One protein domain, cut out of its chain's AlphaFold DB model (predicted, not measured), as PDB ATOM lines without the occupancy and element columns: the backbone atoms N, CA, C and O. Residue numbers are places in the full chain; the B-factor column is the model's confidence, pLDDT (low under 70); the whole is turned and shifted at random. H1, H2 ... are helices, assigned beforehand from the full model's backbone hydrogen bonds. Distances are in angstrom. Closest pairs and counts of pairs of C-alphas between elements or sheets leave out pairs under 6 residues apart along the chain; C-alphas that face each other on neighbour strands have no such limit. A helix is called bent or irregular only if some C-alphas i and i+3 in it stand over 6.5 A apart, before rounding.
ATOM      1  N   SER A 371     -26.481 -63.567   3.988       76.31
ATOM      2  CA  SER A 371     -25.398 -63.709   4.965       76.31
ATOM      3  C   SER A 371     -24.033 -63.558   4.296       76.31
ATOM      4  O   SER A 371     -23.183 -62.843   4.817       76.31
ATOM      5  N   ILE A 372     -23.853 -64.140   3.107       75.38
ATOM      6  CA  ILE A 372     -22.630 -64.009   2.301       75.38
ATOM      7  C   ILE A 372     -22.422 -62.552   1.888       75.38
ATOM      8  O   ILE A 372     -21.372 -61.975   2.160       75.38
ATOM      9  N   LEU A 373     -23.451 -61.924   1.311       76.00
ATOM     10  CA  LEU A 373     -23.412 -60.514   0.926       76.00
ATOM     11  C   LEU A 373     -23.097 -59.627   2.130       76.00
ATOM     12  O   LEU A 373     -22.237 -58.756   2.049       76.00
ATOM     13  N   LYS A 374     -23.744 -59.867   3.275       75.25
ATOM     14  CA  LYS A 374     -23.487 -59.113   4.504       75.25
ATOM     15  C   LYS A 374     -22.047 -59.289   4.989       75.25
ATOM     16  O   LYS A 374     -21.422 -58.290   5.333       75.25
ATOM     17  N   ALA A 375     -21.520 -60.514   5.004       71.62
ATOM     18  CA  ALA A 375     -20.145 -60.792   5.421       71.62
ATOM     19  C   ALA A 375     -19.130 -60.072   4.522       71.62
ATOM     20  O   ALA A 375     -18.234 -59.389   5.015       71.62
ATOM     21  N   LEU A 376     -19.328 -60.144   3.207       72.56
ATOM     22  CA  LEU A 376     -18.482 -59.462   2.233       72.56
ATOM     23  C   LEU A 376     -18.555 -57.940   2.380       72.56
ATOM     24  O   LEU A 376     -17.527 -57.265   2.338       72.56
ATOM     25  N   VAL A 377     -19.752 -57.379   2.612       73.81
ATOM     26  CA  VAL A 377     -19.929 -55.920   2.789       73.81
ATOM     27  C   VAL A 377     -19.214 -55.464   4.047       73.81
ATOM     28  O   VAL A 377     -18.564 -54.420   4.045       73.81
ATOM     29  N   GLN A 378     -19.304 -56.258   5.112       71.56
ATOM     30  CA  GLN A 378     -18.613 -55.984   6.362       71.56
ATOM     31  C   GLN A 378     -17.088 -55.999   6.173       71.56
ATOM     32  O   GLN A 378     -16.425 -55.024   6.521       71.56
ATOM     33  N   ARG A 379     -16.518 -57.032   5.542       72.06
ATOM     34  CA  ARG A 379     -15.068 -57.097   5.275       72.06
ATOM     35  C   ARG A 379     -14.571 -55.905   4.457       72.06
ATOM     36  O   ARG A 379     -13.599 -55.260   4.848       72.06
ATOM     37  N   LYS A 380     -15.284 -55.546   3.383       73.81
ATOM     38  CA  LYS A 380     -14.950 -54.372   2.567       73.81
ATOM     39  C   LYS A 380     -14.937 -53.091   3.406       73.81
ATOM     40  O   LYS A 380     -13.929 -52.389   3.435       73.81
ATOM     41  N   ARG A 381     -16.035 -52.811   4.121       74.06
ATOM     42  CA  ARG A 381     -16.158 -51.610   4.965       74.06
ATOM     43  C   ARG A 381     -15.042 -51.531   5.998       74.06
ATOM     44  O   ARG A 381     -14.472 -50.465   6.198       74.06
ATOM     45  N   ALA A 382     -14.710 -52.651   6.632       75.44
ATOM     46  CA  ALA A 382     -13.633 -52.711   7.606       75.44
ATOM     47  C   ALA A 382     -12.263 -52.374   6.997       75.44
ATOM     48  O   ALA A 382     -11.519 -51.588   7.581       75.44
ATOM     49  N   ARG A 383     -11.942 -52.923   5.818       75.94
ATOM     50  CA  ARG A 383     -10.685 -52.643   5.102       75.94
ATOM     51  C   ARG A 383     -10.584 -51.194   4.649       75.94
ATOM     52  O   ARG A 383      -9.538 -50.576   4.840       75.94
ATOM     53  N   GLU A 384     -11.651 -50.641   4.080       80.00
ATOM     54  CA  GLU A 384     -11.688 -49.239   3.650       80.00
ATOM     55  C   GLU A 384     -11.561 -48.296   4.847       80.00
ATOM     56  O   GLU A 384     -10.749 -47.372   4.815       80.00
ATOM     57  N   PHE A 385     -12.283 -48.578   5.936       81.31
ATOM     58  CA  PHE A 385     -12.175 -47.816   7.175       81.31
ATOM     59  C   PHE A 385     -10.759 -47.871   7.750       81.31
ATOM     60  O   PHE A 385     -10.174 -46.836   8.067       81.31
ATOM     61  N   PHE A 386     -10.170 -49.065   7.833       84.00
ATOM     62  CA  PHE A 386      -8.798 -49.229   8.297       84.00
ATOM     63  C   PHE A 386      -7.797 -48.494   7.399       84.00
ATOM     64  O   PHE A 386      -6.922 -47.795   7.905       84.00
ATOM     65  N   SER A 387      -7.950 -48.595   6.077       82.94
ATOM     66  CA  SER A 387      -7.083 -47.918   5.106       82.94
ATOM     67  C   SER A 387      -7.190 -46.400   5.215       82.94
ATOM     68  O   SER A 387      -6.167 -45.719   5.179       82.94
ATOM     69  N   TYR A 388      -8.399 -45.869   5.420       86.62
ATOM     70  CA  TYR A 388      -8.620 -44.450   5.690       86.62
ATOM     71  C   TYR A 388      -7.899 -44.008   6.966       86.62
ATOM     72  O   TYR A 388      -7.107 -43.064   6.934       86.62
ATOM     73  N   LEU A 389      -8.116 -44.720   8.079       86.31
ATOM     74  CA  LEU A 389      -7.461 -44.392   9.343       86.31
ATOM     75  C   LEU A 389      -5.940 -44.464   9.203       86.31
ATOM     76  O   LEU A 389      -5.236 -43.586   9.691       86.31
ATOM     77  N   LYS A 390      -5.421 -45.473   8.503       87.56
ATOM     78  CA  LYS A 390      -3.988 -45.626   8.241       87.56
ATOM     79  C   LYS A 390      -3.439 -44.480   7.395       87.56
ATOM     80  O   LYS A 390      -2.394 -43.930   7.731       87.56
ATOM     81  N   GLY A 391      -4.147 -44.082   6.339       90.00
ATOM     82  CA  GLY A 391      -3.773 -42.938   5.505       90.00
ATOM     83  C   GLY A 391      -3.717 -41.627   6.295       90.00
ATOM     84  O   GLY A 391      -2.811 -40.826   6.087       90.00
ATOM     85  N   ARG A 392      -4.640 -41.434   7.247       92.06
ATOM     86  CA  ARG A 392      -4.720 -40.220   8.074       92.06
ATOM     87  C   ARG A 392      -3.736 -40.198   9.247       92.06
ATOM     88  O   ARG A 392      -3.183 -39.150   9.568       92.06
ATOM     89  N   TYR A 393      -3.532 -41.335   9.907       92.56
ATOM     90  CA  TYR A 393      -2.855 -41.421  11.209       92.56
ATOM     91  C   TYR A 393      -1.549 -42.229  11.189       92.56
ATOM     92  O   TYR A 393      -0.876 -42.344  12.217       92.56
ATOM     93  N   GLY A 394      -1.164 -42.774  10.035       92.38
ATOM     94  CA  GLY A 394       0.079 -43.514   9.848       92.38
ATOM     95  C   GLY A 394       0.068 -44.890  10.516       92.38
ATOM     96  O   GLY A 394      -0.904 -45.636  10.430       92.38
ATOM     97  N   SER A 395       1.174 -45.243  11.175       86.00
ATOM     98  CA  SER A 395       1.425 -46.588  11.719       86.00
ATOM     99  C   SER A 395       0.602 -46.953  12.958       86.00
ATOM    100  O   SER A 395       0.588 -48.119  13.353       86.00
ATOM    101  N   ASN A 396      -0.086 -45.989  13.578       87.06
ATOM    102  CA  ASN A 396      -0.968 -46.242  14.716       87.06
ATOM    103  C   ASN A 396      -2.366 -45.639  14.482       87.06
ATOM    104  O   ASN A 396      -2.736 -44.651  15.132       87.06
ATOM    105  N   PRO A 397      -3.135 -46.215  13.535       87.62
ATOM    106  CA  PRO A 397      -4.375 -45.627  13.044       87.62
ATOM    107  C   PRO A 397      -5.409 -45.375  14.140       87.62
ATOM    108  O   PRO A 397      -6.007 -44.303  14.214       87.62
ATOM    109  N   PHE A 398      -5.571 -46.344  15.038       87.50
ATOM    110  CA  PHE A 398      -6.545 -46.260  16.117       87.50
ATOM    111  C   PHE A 398      -6.142 -45.258  17.193       87.50
ATOM    112  O   PHE A 398      -6.964 -44.437  17.587       87.50
ATOM    113  N   ALA A 399      -4.884 -45.260  17.650       89.38
ATOM    114  CA  ALA A 399      -4.457 -44.302  18.670       89.38
ATOM    115  C   ALA A 399      -4.513 -42.857  18.152       89.38
ATOM    116  O   ALA A 399      -4.886 -41.956  18.902       89.38
ATOM    117  N   GLY A 400      -4.180 -42.643  16.873       92.31
ATOM    118  CA  GLY A 400      -4.336 -41.347  16.218       92.31
ATOM    119  C   GLY A 400      -5.792 -40.880  16.215       92.31
ATOM    120  O   GLY A 400      -6.070 -39.764  16.646       92.31
ATOM    121  N   PHE A 401      -6.717 -41.765  15.842       91.19
ATOM    122  CA  PHE A 401      -8.147 -41.471  15.845       91.19
ATOM    123  C   PHE A 401      -8.707 -41.169  17.244       91.19
ATOM    124  O   PHE A 401      -9.390 -40.164  17.437       91.19
ATOM    125  N   ILE A 402      -8.367 -41.981  18.252       91.00
ATOM    126  CA  ILE A 402      -8.774 -41.741  19.647       91.00
ATOM    127  C   ILE A 402      -8.231 -40.405  20.163       91.00
ATOM    128  O   ILE A 402      -8.931 -39.688  20.882       91.00
ATOM    129  N   ARG A 403      -6.989 -40.055  19.811       94.12
ATOM    130  CA  ARG A 403      -6.384 -38.772  20.185       94.12
ATOM    131  C   ARG A 403      -7.150 -37.599  19.575       94.12
ATOM    132  O   ARG A 403      -7.417 -36.641  20.294       94.12
ATOM    133  N   ASP A 404      -7.526 -37.683  18.303       93.69
ATOM    134  CA  ASP A 404      -8.304 -36.634  17.639       93.69
ATOM    135  C   ASP A 404      -9.712 -36.498  18.233       93.69
ATOM    136  O   ASP A 404     -10.142 -35.378  18.489       93.69
ATOM    137  N   LEU A 405     -10.393 -37.606  18.553       89.81
ATOM    138  CA  LEU A 405     -11.690 -37.566  19.245       89.81
ATOM    139  C   LEU A 405     -11.595 -36.901  20.623       89.81
ATOM    140  O   LEU A 405     -12.457 -36.109  20.998       89.81
ATOM    141  N   ARG A 406     -10.541 -37.210  21.388       92.69
ATOM    142  CA  ARG A 406     -10.290 -36.574  22.692       92.69
ATOM    143  C   ARG A 406     -10.007 -35.088  22.542       92.69
ATOM    144  O   ARG A 406     -10.537 -34.304  23.323       92.69
ATOM    145  N   LYS A 407      -9.208 -34.717  21.541       93.69
ATOM    146  CA  LYS A 407      -8.920 -33.320  21.233       93.69
ATOM    147  C   LYS A 407     -10.197 -32.576  20.846       93.69
ATOM    148  O   LYS A 407     -10.464 -31.527  21.410       93.69
ATOM    149  N   GLU A 408     -11.033 -33.144  19.978       91.81
ATOM    150  CA  GLU A 408     -12.319 -32.541  19.620       91.81
ATOM    151  C   GLU A 408     -13.231 -32.380  20.845       91.81
ATOM    152  O   GLU A 408     -13.873 -31.345  21.000       91.81
ATOM    153  N   ALA A 409     -13.255 -33.361  21.751       89.94
ATOM    154  CA  ALA A 409     -13.996 -33.252  23.006       89.94
ATOM    155  C   ALA A 409     -13.485 -32.104  23.897       89.94
ATOM    156  O   ALA A 409     -14.253 -31.500  24.641       89.94
ATOM    157  N   GLU A 410     -12.185 -31.821  23.878       91.19
ATOM    158  CA  GLU A 410     -11.587 -30.716  24.633       91.19
ATOM    159  C   GLU A 410     -11.855 -29.365  23.965       91.19
ATOM    160  O   GLU A 410     -12.235 -28.419  24.655       91.19
ATOM    161  N   ASP A 411     -11.764 -29.315  22.637       89.12
ATOM    162  CA  ASP A 411     -12.001 -28.125  21.818       89.12
ATOM    163  C   ASP A 411     -13.499 -27.763  21.720       89.12
ATOM    164  O   ASP A 411     -13.844 -26.620  21.418       89.12
ATOM    165  N   SER A 412     -14.415 -28.700  22.005       84.81
ATOM    166  CA  SER A 412     -15.863 -28.468  21.913       84.81
ATOM    167  C   SER A 412     -16.426 -27.557  23.006       84.81
ATOM    168  O   SER A 412     -17.619 -27.272  22.978       84.81
ATOM    169  N   VAL A 413     -15.626 -27.113  23.981       79.75
ATOM    170  CA  VAL A 413     -16.054 -26.154  25.014       79.75
ATOM    171  C   VAL A 413     -15.358 -24.811  24.767       79.75
ATOM    172  O   VAL A 413     -14.146 -24.717  24.962       79.75
ATOM    173  N   PRO A 414     -16.088 -23.751  24.369       78.25
ATOM    174  CA  PRO A 414     -15.498 -22.431  24.174       78.25
ATOM    175  C   PRO A 414     -14.833 -21.916  25.457       78.25
ATOM    176  O   PRO A 414     -15.424 -21.983  26.535       78.25
ATOM    177  N   LEU A 415     -13.646 -21.308  25.346       74.44
ATOM    178  CA  LEU A 415     -12.946 -20.683  26.484       74.44
ATOM    179  C   LEU A 415     -13.778 -19.584  27.178       74.44
ATOM    180  O   LEU A 415     -13.524 -19.249  28.331       74.44
ATOM    181  N   SER A 416     -14.775 -19.030  26.485       75.38
ATOM    182  CA  SER A 416     -15.654 -17.955  26.956       75.38
ATOM    183  C   SER A 416     -16.993 -18.436  27.533       75.38
ATOM    184  O   SER A 416     -17.888 -17.619  27.749       75.38
ATOM    185  N   CYS A 417     -17.180 -19.741  27.739       68.94
ATOM    186  CA  CYS A 417     -18.464 -20.290  28.165       68.94
ATOM    187  C   CYS A 417     -18.699 -20.039  29.670       68.94
ATOM    188  O   CYS A 417     -18.172 -20.745  30.527       68.94
ATOM    189  N   SER A 418     -19.454 -18.984  30.000       64.25
ATOM    190  CA  SER A 418     -19.884 -18.694  31.377       64.25
ATOM    191  C   SER A 418     -20.961 -19.688  31.837       64.25
ATOM    192  O   SER A 418     -21.759 -20.134  31.020       64.25
ATOM    193  N   ALA A 419     -21.002 -20.012  33.133       63.97
ATOM    194  CA  ALA A 419     -21.689 -21.178  33.716       63.97
ATOM    195  C   ALA A 419     -23.192 -21.371  33.395       63.97
ATOM    196  O   ALA A 419     -23.721 -22.446  33.656       63.97
ATOM    197  N   ASN A 420     -23.877 -20.384  32.813       60.38
ATOM    198  CA  ASN A 420     -25.305 -20.443  32.502       60.38
ATOM    199  C   ASN A 420     -25.505 -20.385  30.977       60.38
ATOM    200  O   ASN A 420     -25.666 -19.302  30.417       60.38
ATOM    201  N   GLY A 421     -25.461 -21.539  30.302       72.12
ATOM    202  CA  GLY A 421     -25.700 -21.643  28.849       72.12
ATOM    203  C   GLY A 421     -24.841 -22.661  28.088       72.12
ATOM    204  O   GLY A 421     -24.907 -22.709  26.865       72.12
ATOM    205  N   CYS A 422     -24.032 -23.465  28.786       77.88
ATOM    206  CA  CYS A 422     -23.028 -24.350  28.179       77.88
ATOM    207  C   CYS A 422     -23.375 -25.841  28.254       77.88
ATOM    208  O   CYS A 422     -22.547 -26.679  27.892       77.88
ATOM    209  N   ASP A 423     -24.576 -26.183  28.723       81.69
ATOM    210  CA  ASP A 423     -24.978 -27.566  29.002       81.69
ATOM    211  C   ASP A 423     -24.855 -28.465  27.765       81.69
ATOM    212  O   ASP A 423     -24.392 -29.599  27.866       81.69
ATOM    213  N   GLU A 424     -25.166 -27.937  26.578       79.88
ATOM    214  CA  GLU A 424     -25.037 -28.664  25.312       79.88
ATOM    215  C   GLU A 424     -23.567 -28.946  24.945       79.88
ATOM    216  O   GLU A 424     -23.224 -30.063  24.550       79.88
ATOM    217  N   PHE A 425     -22.664 -27.982  25.153       82.69
ATOM    218  CA  PHE A 425     -21.227 -28.154  24.904       82.69
ATOM    219  C   PHE A 425     -20.585 -29.137  25.890       82.69
ATOM    220  O   PHE A 425     -19.745 -29.953  25.501       82.69
ATOM    221  N   HIS A 426     -21.002 -29.105  27.159       81.00
ATOM    222  CA  HIS A 426     -20.551 -30.059  28.171       81.00
ATOM    223  C   HIS A 426     -21.084 -31.472  27.907       81.00
ATOM    224  O   HIS A 426     -20.307 -32.427  27.968       81.00
ATOM    225  N   ALA A 427     -22.363 -31.612  27.546       80.50
ATOM    226  CA  ALA A 427     -22.953 -32.893  27.163       80.50
ATOM    227  C   ALA A 427     -22.262 -33.484  25.926       80.50
ATOM    228  O   ALA A 427     -21.954 -34.679  25.896       80.50
ATOM    229  N   ARG A 428     -21.942 -32.647  24.930       82.19
ATOM    230  CA  ARG A 428     -21.180 -33.058  23.747       82.19
ATOM    231  C   ARG A 428     -19.767 -33.513  24.104       82.19
ATOM    232  O   ARG A 428     -19.366 -34.595  23.679       82.19
ATOM    233  N   ARG A 429     -19.025 -32.727  24.892       86.75
ATOM    234  CA  ARG A 429     -17.678 -33.088  25.365       86.75
ATOM    235  C   ARG A 429     -17.681 -34.438  26.069       86.75
ATOM    236  O   ARG A 429     -16.839 -35.286  25.778       86.75
ATOM    237  N   GLU A 430     -18.620 -34.638  26.987       84.56
ATOM    238  CA  GLU A 430     -18.701 -35.884  27.742       84.56
ATOM    239  C   GLU A 430     -19.083 -37.061  26.841       84.56
ATOM    240  O   GLU A 430     -18.470 -38.122  26.916       84.56
ATOM    241  N   SER A 431     -19.999 -36.852  25.895       81.50
ATOM    242  CA  SER A 431     -20.357 -37.877  24.914       81.50
ATOM    243  C   SER A 431     -19.169 -38.275  24.034       81.50
ATOM    244  O   SER A 431     -18.903 -39.464  23.876       81.50
ATOM    245  N   LEU A 432     -18.394 -37.311  23.521       82.31
ATOM    246  CA  LEU A 432     -17.180 -37.589  22.744       82.31
ATOM    247  C   LEU A 432     -16.110 -38.308  23.581       82.31
ATOM    248  O   LEU A 432     -15.430 -39.201  23.075       82.31
ATOM    249  N   ARG A 433     -15.985 -37.987  24.877       85.81
ATOM    250  CA  ARG A 433     -15.095 -38.707  25.804       85.81
ATOM    251  C   ARG A 433     -15.524 -40.148  26.028       85.81
ATOM    252  O   ARG A 433     -14.671 -41.036  25.995       85.81
ATOM    253  N   ILE A 434     -16.820 -40.383  26.228       82.06
ATOM    254  CA  ILE A 434     -17.389 -41.726  26.369       82.06
ATOM    255  C   ILE A 434     -17.130 -42.526  25.093       82.06
ATOM    256  O   ILE A 434     -16.595 -43.628  25.172       82.06
ATOM    257  N   VAL A 435     -17.409 -41.949  23.925       80.50
ATOM    258  CA  VAL A 435     -17.166 -42.569  22.614       80.50
ATOM    259  C   VAL A 435     -15.692 -42.924  22.448       80.50
ATOM    260  O   VAL A 435     -15.365 -44.076  22.175       80.50
ATOM    261  N   ALA A 436     -14.781 -41.979  22.701       85.19
ATOM    262  CA  ALA A 436     -13.345 -42.233  22.643       85.19
ATOM    263  C   ALA A 436     -12.918 -43.349  23.610       85.19
ATOM    264  O   ALA A 436     -12.045 -44.150  23.281       85.19
ATOM    265  N   LYS A 437     -13.531 -43.435  24.797       85.38
ATOM    266  CA  LYS A 437     -13.213 -44.478  25.775       85.38
ATOM    267  C   LYS A 437     -13.746 -45.854  25.371       85.38
ATOM    268  O   LYS A 437     -13.035 -46.843  25.525       85.38
ATOM    269  N   VAL A 438     -14.967 -45.918  24.842       80.00
ATOM    270  CA  VAL A 438     -15.567 -47.147  24.300       80.00
ATOM    271  C   VAL A 438     -14.705 -47.682  23.162       80.00
ATOM    272  O   VAL A 438     -14.329 -48.852  23.172       80.00
ATOM    273  N   LEU A 439     -14.323 -46.810  22.232       82.31
ATOM    274  CA  LEU A 439     -13.471 -47.168  21.106       82.31
ATOM    275  C   LEU A 439     -12.064 -47.578  21.549       82.31
ATOM    276  O   LEU A 439     -11.531 -48.555  21.039       82.31
ATOM    277  N   GLU A 440     -11.473 -46.896  22.534       86.75
ATOM    278  CA  GLU A 440     -10.187 -47.299  23.118       86.75
ATOM    279  C   GLU A 440     -10.252 -48.715  23.699       86.75
ATOM    280  O   GLU A 440      -9.356 -49.514  23.439       86.75
ATOM    281  N   ASN A 441     -11.311 -49.047  24.445       82.31
ATOM    282  CA  ASN A 441     -11.491 -50.393  24.986       82.31
ATOM    283  C   ASN A 441     -11.661 -51.426  23.858       82.31
ATOM    284  O   ASN A 441     -11.024 -52.475  23.889       82.31
ATOM    285  N   HIS A 442     -12.446 -51.102  22.829       78.06
ATOM    286  CA  HIS A 442     -12.666 -51.984  21.685       78.06
ATOM    287  C   HIS A 442     -11.378 -52.234  20.881       78.06
ATOM    288  O   HIS A 442     -11.063 -53.361  20.503       78.06
ATOM    289  N   PHE A 443     -10.574 -51.192  20.660       81.44
ATOM    290  CA  PHE A 443      -9.271 -51.326  20.014       81.44
ATOM    291  C   PHE A 443      -8.255 -52.042  20.908       81.44
ATOM    292  O   PHE A 443      -7.429 -52.795  20.399       81.44
ATOM    293  N   ALA A 444      -8.322 -51.865  22.229       79.38
ATOM    294  CA  ALA A 444      -7.486 -52.608  23.163       79.38
ATOM    295  C   ALA A 444      -7.788 -54.113  23.118       79.38
ATOM    296  O   ALA A 444      -6.851 -54.903  23.177       79.38
ATOM    297  N   GLU A 445      -9.050 -54.518  22.945       74.19
ATOM    298  CA  GLU A 445      -9.426 -55.922  22.720       74.19
ATOM    299  C   GLU A 445      -8.837 -56.470  21.412       74.19
ATOM    300  O   GLU A 445      -8.277 -57.569  21.402       74.19
ATOM    301  N   LEU A 446      -8.865 -55.679  20.331       69.06
ATOM    302  CA  LEU A 446      -8.220 -56.046  19.064       69.06
ATOM    303  C   LEU A 446      -6.701 -56.212  19.206       69.06
ATOM    304  O   LEU A 446      -6.133 -57.166  18.683       69.06
ATOM    305  N   VAL A 447      -6.036 -55.328  19.949       68.94
ATOM    306  CA  VAL A 447      -4.590 -55.428  20.211       68.94
ATOM    307  C   VAL A 447      -4.277 -56.607  21.145       68.94
ATOM    308  O   VAL A 447      -3.315 -57.347  20.919       68.94
ATOM    309  N   ALA A 448      -5.106 -56.835  22.170       67.81
ATOM    310  CA  ALA A 448      -4.965 -57.928  23.134       67.81
ATOM    311  C   ALA A 448      -5.160 -59.315  22.503       67.81
ATOM    312  O   ALA A 448      -4.566 -60.283  22.981       67.81
ATOM    313  N   ALA A 449      -5.864 -59.409  21.368       64.19
ATOM    314  CA  ALA A 449      -5.912 -60.601  20.515       64.19
ATOM    315  C   ALA A 449      -4.555 -60.953  19.843       64.19
ATOM    316  O   ALA A 449      -4.504 -61.767  18.921       64.19
ATOM    317  N   LYS A 450      -3.441 -60.389  20.346       54.03
ATOM    318  CA  LYS A 450      -2.041 -60.565  19.919       54.03
ATOM    319  C   LYS A 450      -1.747 -60.071  18.506       54.03
ATOM    320  O   LYS A 450      -0.858 -60.596  17.837       54.03
ATOM    321  N   LEU A 451      -2.446 -59.026  18.081       54.72
ATOM    322  CA  LEU A 451      -2.149 -58.339  16.836       54.72
ATOM    323  C   LEU A 451      -1.177 -57.187  17.136       54.72
ATOM    324  O   LEU A 451      -1.575 -56.124  17.608       54.72
ATOM    325  N   THR A 452       0.121 -57.380  16.894       56.84
ATOM    326  CA  THR A 452       1.048 -56.242  16.762       56.84
ATOM    327  C   THR A 452       0.570 -55.327  15.621       56.84
ATOM    328  O   THR A 452      -0.031 -55.838  14.672       56.84
ATOM    329  N   PRO A 453       0.848 -54.008  15.626       53.84
ATOM    330  CA  PRO A 453       0.456 -53.106  14.532       53.84
ATOM    331  C   PRO A 453       0.877 -53.610  13.139       53.84
ATOM    332  O   PRO A 453       0.113 -53.520  12.184       53.84
ATOM    333  N   THR A 454       2.050 -54.241  13.040       55.22
ATOM    334  CA  THR A 454       2.551 -54.874  11.810       55.22
ATOM    335  C   THR A 454       1.740 -56.114  11.412       55.22
ATOM    336  O   THR A 454       1.487 -56.337  10.233       55.22
ATOM    337  N   SER A 455       1.284 -56.911  12.385       59.47
ATOM    338  CA  SER A 455       0.382 -58.041  12.125       59.47
ATOM    339  C   SER A 455      -1.067 -57.619  11.888       59.47
ATOM    340  O   SER A 455      -1.818 -58.403  11.337       59.47
ATOM    341  N   LEU A 456      -1.466 -56.404  12.271       61.00
ATOM    342  CA  LEU A 456      -2.789 -55.860  11.984       61.00
ATOM    343  C   LEU A 456      -2.886 -55.421  10.519       61.00
ATOM    344  O   LEU A 456      -3.882 -55.712   9.869       61.00
ATOM    345  N   ASP A 457      -1.827 -54.808   9.983       60.56
ATOM    346  CA  ASP A 457      -1.690 -54.579   8.542       60.56
ATOM    347  C   ASP A 457      -1.776 -55.898   7.774       60.56
ATOM    348  O   ASP A 457      -2.590 -56.028   6.867       60.56
ATOM    349  N   ALA A 458      -0.998 -56.903   8.184       60.97
ATOM    350  CA  ALA A 458      -1.068 -58.228   7.582       60.97
ATOM    351  C   ALA A 458      -2.418 -58.924   7.838       60.97
ATOM    352  O   ALA A 458      -2.895 -59.635   6.979       60.97
ATOM    353  N   ALA A 459      -3.092 -58.738   8.966       62.28
ATOM    354  CA  ALA A 459      -4.361 -59.422   9.220       62.28
ATOM    355  C   ALA A 459      -5.528 -58.754   8.483       62.28
ATOM    356  O   ALA A 459      -6.373 -59.443   7.930       62.28
ATOM    357  N   VAL A 460      -5.582 -57.423   8.424       59.75
ATOM    358  CA  VAL A 460      -6.641 -56.701   7.700       59.75
ATOM    359  C   VAL A 460      -6.431 -56.785   6.187       59.75
ATOM    360  O   VAL A 460      -7.413 -56.891   5.450       59.75
ATOM    361  N   LEU A 461      -5.172 -56.767   5.729       56.62
ATOM    362  CA  LEU A 461      -4.820 -56.718   4.306       56.62
ATOM    363  C   LEU A 461      -4.338 -58.052   3.719       56.62
ATOM    364  O   LEU A 461      -4.366 -58.176   2.502       56.62
ATOM    365  N   SER A 462      -3.884 -59.033   4.513       57.16
ATOM    366  CA  SER A 462      -3.521 -60.346   3.954       57.16
ATOM    367  C   SER A 462      -4.749 -61.220   3.763       57.16
ATOM    368  O   SER A 462      -5.650 -61.287   4.601       57.16
ATOM    369  N   GLU A 463      -4.728 -61.926   2.644       52.16
ATOM    370  CA  GLU A 463      -5.731 -62.903   2.231       52.16
ATOM    371  C   GLU A 463      -5.545 -64.263   2.930       52.16
ATOM    372  O   GLU A 463      -6.446 -65.093   2.912       52.16
ATOM    373  N   ASN A 464      -4.414 -64.475   3.617       45.47
ATOM    374  CA  ASN A 464      -3.997 -65.793   4.112       45.47
ATOM    375  C   ASN A 464      -4.368 -66.091   5.582       45.47
ATOM    376  O   ASN A 464      -4.307 -67.249   5.988       45.47
ATOM    377  N   ASP A 465      -4.747 -65.091   6.392       53.75
ATOM    378  CA  ASP A 465      -5.122 -65.267   7.816       53.75
ATOM    379  C   ASP A 465      -6.544 -64.736   8.085       53.75
ATOM    380  O   ASP A 465      -6.775 -63.773   8.827       53.75
ATOM    381  N   VAL A 466      -7.514 -65.349   7.398       48.34
ATOM    382  CA  VAL A 466      -8.892 -64.847   7.273       48.34
ATOM    383  C   VAL A 466      -9.630 -64.790   8.616       48.34
ATOM    384  O   VAL A 466     -10.289 -63.792   8.908       48.34
ATOM    385  N   PHE A 467      -9.402 -65.761   9.508       45.53
ATOM    386  CA  PHE A 467     -10.024 -65.777  10.836       45.53
ATOM    387  C   PHE A 467      -9.621 -64.556  11.679       45.53
ATOM    388  O   PHE A 467     -10.459 -63.931  12.339       45.53
ATOM    389  N   ARG A 468      -8.334 -64.167  11.636       59.62
ATOM    390  CA  ARG A 468      -7.865 -62.941  12.299       59.62
ATOM    391  C   ARG A 468      -8.383 -61.696  11.591       59.62
ATOM    392  O   ARG A 468      -8.881 -60.801  12.271       59.62
ATOM    393  N   SER A 469      -8.329 -61.667  10.257       59.06
ATOM    394  CA  SER A 469      -8.901 -60.594   9.428       59.06
ATOM    395  C   SER A 469     -10.353 -60.294   9.791       59.06
ATOM    396  O   SER A 469     -10.799 -59.146   9.769       59.06
ATOM    397  N   GLU A 470     -11.102 -61.316  10.189       56.28
ATOM    398  CA  GLU A 470     -12.540 -61.241  10.355       56.28
ATOM    399  C   GLU A 470     -13.017 -60.851  11.754       56.28
ATOM    400  O   GLU A 470     -13.977 -60.083  11.873       56.28
ATOM    401  N   VAL A 471     -12.343 -61.304  12.818       63.56
ATOM    402  CA  VAL A 471     -12.564 -60.743  14.164       63.56
ATOM    403  C   VAL A 471     -12.276 -59.246  14.135       63.56
ATOM    404  O   VAL A 471     -13.053 -58.455  14.677       63.56
ATOM    405  N   ILE A 472     -11.217 -58.852  13.423       68.31
ATOM    406  CA  ILE A 472     -10.901 -57.447  13.185       68.31
ATOM    407  C   ILE A 472     -11.999 -56.796  12.342       68.31
ATOM    408  O   ILE A 472     -12.522 -55.765  12.747       68.31
ATOM    409  N   SER A 473     -12.425 -57.407  11.233       67.12
ATOM    410  CA  SER A 473     -13.431 -56.816  10.341       67.12
ATOM    411  C   SER A 473     -14.786 -56.609  11.014       67.12
ATOM    412  O   SER A 473     -15.367 -55.535  10.907       67.12
ATOM    413  N   SER A 474     -15.279 -57.593  11.770       66.44
ATOM    414  CA  SER A 474     -16.534 -57.463  12.525       66.44
ATOM    415  C   SER A 474     -16.452 -56.352  13.564       66.44
ATOM    416  O   SER A 474     -17.383 -55.569  13.729       66.44
ATOM    417  N   SER A 475     -15.328 -56.281  14.272       72.12
ATOM    418  CA  SER A 475     -15.078 -55.275  15.304       72.12
ATOM    419  C   SER A 475     -14.948 -53.876  14.696       72.12
ATOM    420  O   SER A 475     -15.548 -52.923  15.188       72.12
ATOM    421  N   LEU A 476     -14.281 -53.755  13.548       76.56
ATOM    422  CA  LEU A 476     -14.212 -52.516  12.776       76.56
ATOM    423  C   LEU A 476     -15.574 -52.097  12.222       76.56
ATOM    424  O   LEU A 476     -15.901 -50.917  12.285       76.56
ATOM    425  N   CYS A 477     -16.405 -53.028  11.752       73.19
ATOM    426  CA  CYS A 477     -17.777 -52.714  11.353       73.19
ATOM    427  C   CYS A 477     -18.644 -52.283  12.530       73.19
ATOM    428  O   CYS A 477     -19.383 -51.319  12.403       73.19
ATOM    429  N   ARG A 478     -18.541 -52.938  13.689       72.12
ATOM    430  CA  ARG A 478     -19.272 -52.509  14.891       72.12
ATOM    431  C   ARG A 478     -18.816 -51.132  15.358       72.12
ATOM    432  O   ARG A 478     -19.646 -50.300  15.704       72.12
ATOM    433  N   THR A 479     -17.511 -50.881  15.308       75.25
ATOM    434  CA  THR A 479     -16.923 -49.559  15.546       75.25
ATOM    435  C   THR A 479     -17.506 -48.529  14.585       75.25
ATOM    436  O   THR A 479     -17.915 -47.454  15.010       75.25
ATOM    437  N   TRP A 480     -17.587 -48.876  13.303       75.06
ATOM    438  CA  TRP A 480     -18.174 -48.034  12.276       75.06
ATOM    439  C   TRP A 480     -19.647 -47.727  12.542       75.06
ATOM    440  O   TRP A 480     -20.032 -46.564  12.590       75.06
ATOM    441  N   ASP A 481     -20.463 -48.758  12.751       73.00
ATOM    442  CA  ASP A 481     -21.897 -48.624  13.003       73.00
ATOM    443  C   ASP A 481     -22.143 -47.795  14.275       73.00
ATOM    444  O   ASP A 481     -23.028 -46.938  14.298       73.00
ATOM    445  N   TYR A 482     -21.303 -47.973  15.303       75.88
ATOM    446  CA  TYR A 482     -21.308 -47.143  16.504       75.88
ATOM    447  C   TYR A 482     -20.964 -45.681  16.195       75.88
ATOM    448  O   TYR A 482     -21.671 -44.789  16.659       75.88
ATOM    449  N   ILE A 483     -19.935 -45.416  15.384       74.44
ATOM    450  CA  ILE A 483     -19.566 -44.063  14.936       74.44
ATOM    451  C   ILE A 483     -20.702 -43.425  14.132       74.44
ATOM    452  O   ILE A 483     -21.049 -42.280  14.398       74.44
ATOM    453  N   SER A 484     -21.321 -44.152  13.197       72.25
ATOM    454  CA  SER A 484     -22.438 -43.647  12.386       72.25
ATOM    455  C   SER A 484     -23.669 -43.331  13.238       72.25
ATOM    456  O   SER A 484     -24.244 -42.250  13.111       72.25
ATOM    457  N   ALA A 485     -24.049 -44.228  14.156       73.31
ATOM    458  CA  ALA A 485     -25.152 -43.988  15.085       73.31
ATOM    459  C   ALA A 485     -24.855 -42.806  16.025       73.31
ATOM    460  O   ALA A 485     -25.726 -41.979  16.292       73.31
ATOM    461  N   THR A 486     -23.608 -42.699  16.486       74.06
ATOM    462  CA  THR A 486     -23.153 -41.609  17.350       74.06
ATOM    463  C   THR A 486     -23.104 -40.278  16.604       74.06
ATOM    464  O   THR A 486     -23.538 -39.287  17.172       74.06
ATOM    465  N   SER A 487     -22.640 -40.220  15.353       74.75
ATOM    466  CA  SER A 487     -22.638 -38.998  14.522       74.75
ATOM    467  C   SER A 487     -24.056 -38.454  14.338       74.75
ATOM    468  O   SER A 487     -24.294 -37.264  14.537       74.75
ATOM    469  N   ALA A 488     -25.031 -39.336  14.080       72.88
ATOM    470  CA  ALA A 488     -26.435 -38.938  13.969       72.88
ATOM    471  C   ALA A 488     -26.975 -38.280  15.258       72.88
ATOM    472  O   ALA A 488     -27.864 -37.424  15.194       72.88
ATOM    473  N   PHE A 489     -26.427 -38.662  16.417       69.50
ATOM    474  CA  PHE A 489     -26.788 -38.128  17.730       69.50
ATOM    475  C   PHE A 489     -25.974 -36.878  18.116       69.50
ATOM    476  O   PHE A 489     -26.545 -35.868  18.523       69.50
ATOM    477  N   LEU A 490     -24.652 -36.914  17.939       71.81
ATOM    478  CA  LEU A 490     -23.681 -35.860  18.257       71.81
ATOM    479  C   LEU A 490     -23.460 -34.920  17.073       71.81
ATOM    480  O   LEU A 490     -22.318 -34.643  16.700       71.81
ATOM    481  N   LYS A 491     -24.565 -34.438  16.493       71.12
ATOM    482  CA  LYS A 491     -24.570 -33.523  15.345       71.12
ATOM    483  C   LYS A 491     -23.472 -32.460  15.477       71.12
ATOM    484  O   LYS A 491     -23.311 -31.859  16.544       71.12
ATOM    485  N   ASN A 492     -22.786 -32.172  14.370       76.00
ATOM    486  CA  ASN A 492     -21.699 -31.194  14.258       76.00
ATOM    487  C   ASN A 492     -20.344 -31.652  14.812       76.00
ATOM    488  O   ASN A 492     -19.536 -30.787  15.169       76.00
ATOM    489  N   SER A 493     -20.080 -32.956  14.910       82.69
ATOM    490  CA  SER A 493     -18.724 -33.466  15.125       82.69
ATOM    491  C   SER A 493     -18.025 -33.626  13.780       82.69
ATOM    492  O   SER A 493     -18.321 -34.589  13.081       82.69
ATOM    493  N   PRO A 494     -17.094 -32.734  13.379       85.88
ATOM    494  CA  PRO A 494     -16.506 -32.801  12.044       85.88
ATOM    495  C   PRO A 494     -15.817 -34.139  11.791       85.88
ATOM    496  O   PRO A 494     -15.875 -34.645  10.677       85.88
ATOM    497  N   LEU A 495     -15.207 -34.727  12.825       83.75
ATOM    498  CA  LEU A 495     -14.523 -36.005  12.713       83.75
ATOM    499  C   LEU A 495     -15.504 -37.180  12.582       83.75
ATOM    500  O   LEU A 495     -15.305 -38.047  11.730       83.75
ATOM    501  N   LEU A 496     -16.565 -37.218  13.398       82.44
ATOM    502  CA  LEU A 496     -17.573 -38.279  13.302       82.44
ATOM    503  C   LEU A 496     -18.434 -38.132  12.043       82.44
ATOM    504  O   LEU A 496     -18.793 -39.146  11.457       82.44
ATOM    505  N   ASP A 497     -18.714 -36.907  11.599       83.25
ATOM    506  CA  ASP A 497     -19.486 -36.613  10.390       83.25
ATOM    507  C   ASP A 497     -18.666 -36.912   9.124       83.25
ATOM    508  O   ASP A 497     -19.196 -37.455   8.155       83.25
ATOM    509  N   GLU A 498     -17.359 -36.616   9.124       84.81
ATOM    510  CA  GLU A 498     -16.444 -37.013   8.045       84.81
ATOM    511  C   GLU A 498     -16.410 -38.535   7.895       84.81
ATOM    512  O   GLU A 498     -16.521 -39.044   6.778       84.81
ATOM    513  N   LEU A 499     -16.314 -39.252   9.016       79.62
ATOM    514  CA  LEU A 499     -16.364 -40.705   9.026       79.62
ATOM    515  C   LEU A 499     -17.738 -41.215   8.600       79.62
ATOM    516  O   LEU A 499     -17.823 -41.946   7.628       79.62
ATOM    517  N   ALA A 500     -18.833 -40.789   9.221       78.00
ATOM    518  CA  ALA A 500     -20.171 -41.250   8.853       78.00
ATOM    519  C   ALA A 500     -20.489 -41.025   7.360       78.00
ATOM    520  O   ALA A 500     -21.110 -41.884   6.735       78.00
ATOM    521  N   ALA A 501     -19.999 -39.929   6.767       79.88
ATOM    522  CA  ALA A 501     -20.168 -39.613   5.348       79.88
ATOM    523  C   ALA A 501     -19.153 -40.293   4.409       79.88
ATOM    524  O   ALA A 501     -19.316 -40.228   3.190       79.88
ATOM    525  N   PHE A 502     -18.102 -40.933   4.928       76.06
ATOM    526  CA  PHE A 502     -17.072 -41.602   4.127       76.06
ATOM    527  C   PHE A 502     -17.635 -42.593   3.088       76.06
ATOM    528  O   PHE A 502     -17.125 -42.582   1.964       76.06
ATOM    529  N   PRO A 503     -18.673 -43.415   3.374       66.44
ATOM    530  CA  PRO A 503     -19.172 -44.387   2.410       66.44
ATOM    531  C   PRO A 503     -19.886 -43.717   1.235       66.44
ATOM    532  O   PRO A 503     -19.772 -44.165   0.096       66.44
ATOM    533  N   GLU A 504     -20.597 -42.622   1.507       67.94
ATOM    534  CA  GLU A 504     -21.305 -41.840   0.493       67.94
ATOM    535  C   GLU A 504     -20.329 -41.005  -0.342       67.94
ATOM    536  O   GLU A 504     -20.406 -41.005  -1.569       67.94
ATOM    537  N   LYS A 505     -19.361 -40.338   0.304       70.19
ATOM    538  CA  LYS A 505     -18.408 -39.431  -0.358       70.19
ATOM    539  C   LYS A 505     -17.392 -40.142  -1.238       70.19
ATOM    540  O   LYS A 505     -17.023 -39.606  -2.277       70.19
ATOM    541  N   ASN A 506     -16.942 -41.329  -0.841       62.34
ATOM    542  CA  ASN A 506     -15.977 -42.085  -1.638       62.34
ATOM    543  C   ASN A 506     -16.644 -42.972  -2.681       62.34
ATOM    544  O   ASN A 506     -15.947 -43.730  -3.349       62.34
ATOM    545  N   GLY A 507     -17.975 -42.882  -2.811       52.31
ATOM    546  CA  GLY A 507     -18.747 -43.784  -3.639       52.31
ATOM    547  C   GLY A 507     -18.348 -45.206  -3.299       52.31
ATOM    548  O   GLY A 507     -17.697 -45.849  -4.120       52.31
TER     549      GLY A 507
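Overview. This is residues 371 to 507 of the 731 residues of an uncharacterized protein of Candidatus Wallbacteria bacterium HGW-Wallbacteria-1 (UniProt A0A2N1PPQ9). The longest helix, H3, folds against H2 as a long hairpin, and H5 packs on part of H3. H1 crosses H5 nearly at right angles, while H4 and H6 pack towards opposite ends of H5. The 137 printed residues include six named helices, H1 to H6, all helix, compact: radius of gyration of the C-alphas 16.3 A, spans 57 by 29 by 22 A.

Along the chain. Find C-alpha 423 at (-24.978, -27.566, 29.002); H3 runs 36.8 A to residue 448. Before it find H1, residues 371 to 393, and H2, 397 to 411; after it H4, 453 to 461, H5, 466 to 489, and irregular H6, 494 to 505, its C-alphas 500 and 503 7.2 A apart. H6 ends at C-alpha 505 (-18.408, -39.431, -0.358).

Arrangement. In the H2-H3 hairpin, the closest C-alphas, Ala 409 and Arg 429, are 4.4 A apart. H5, the hub, touches H1 about perpendicular, 76 degrees; closest C-alphas Ala 382 and Ser 473, 4.9 A. Every O i to N i+4 pair is within hydrogen-bond range in H1 to H5, 6 of 8 in H6.

Size, cuts and confidence. The printed part has no cut; H2 to H3 is the long link. Look for pLDDT under 70 at, among others, residues 446 to 474.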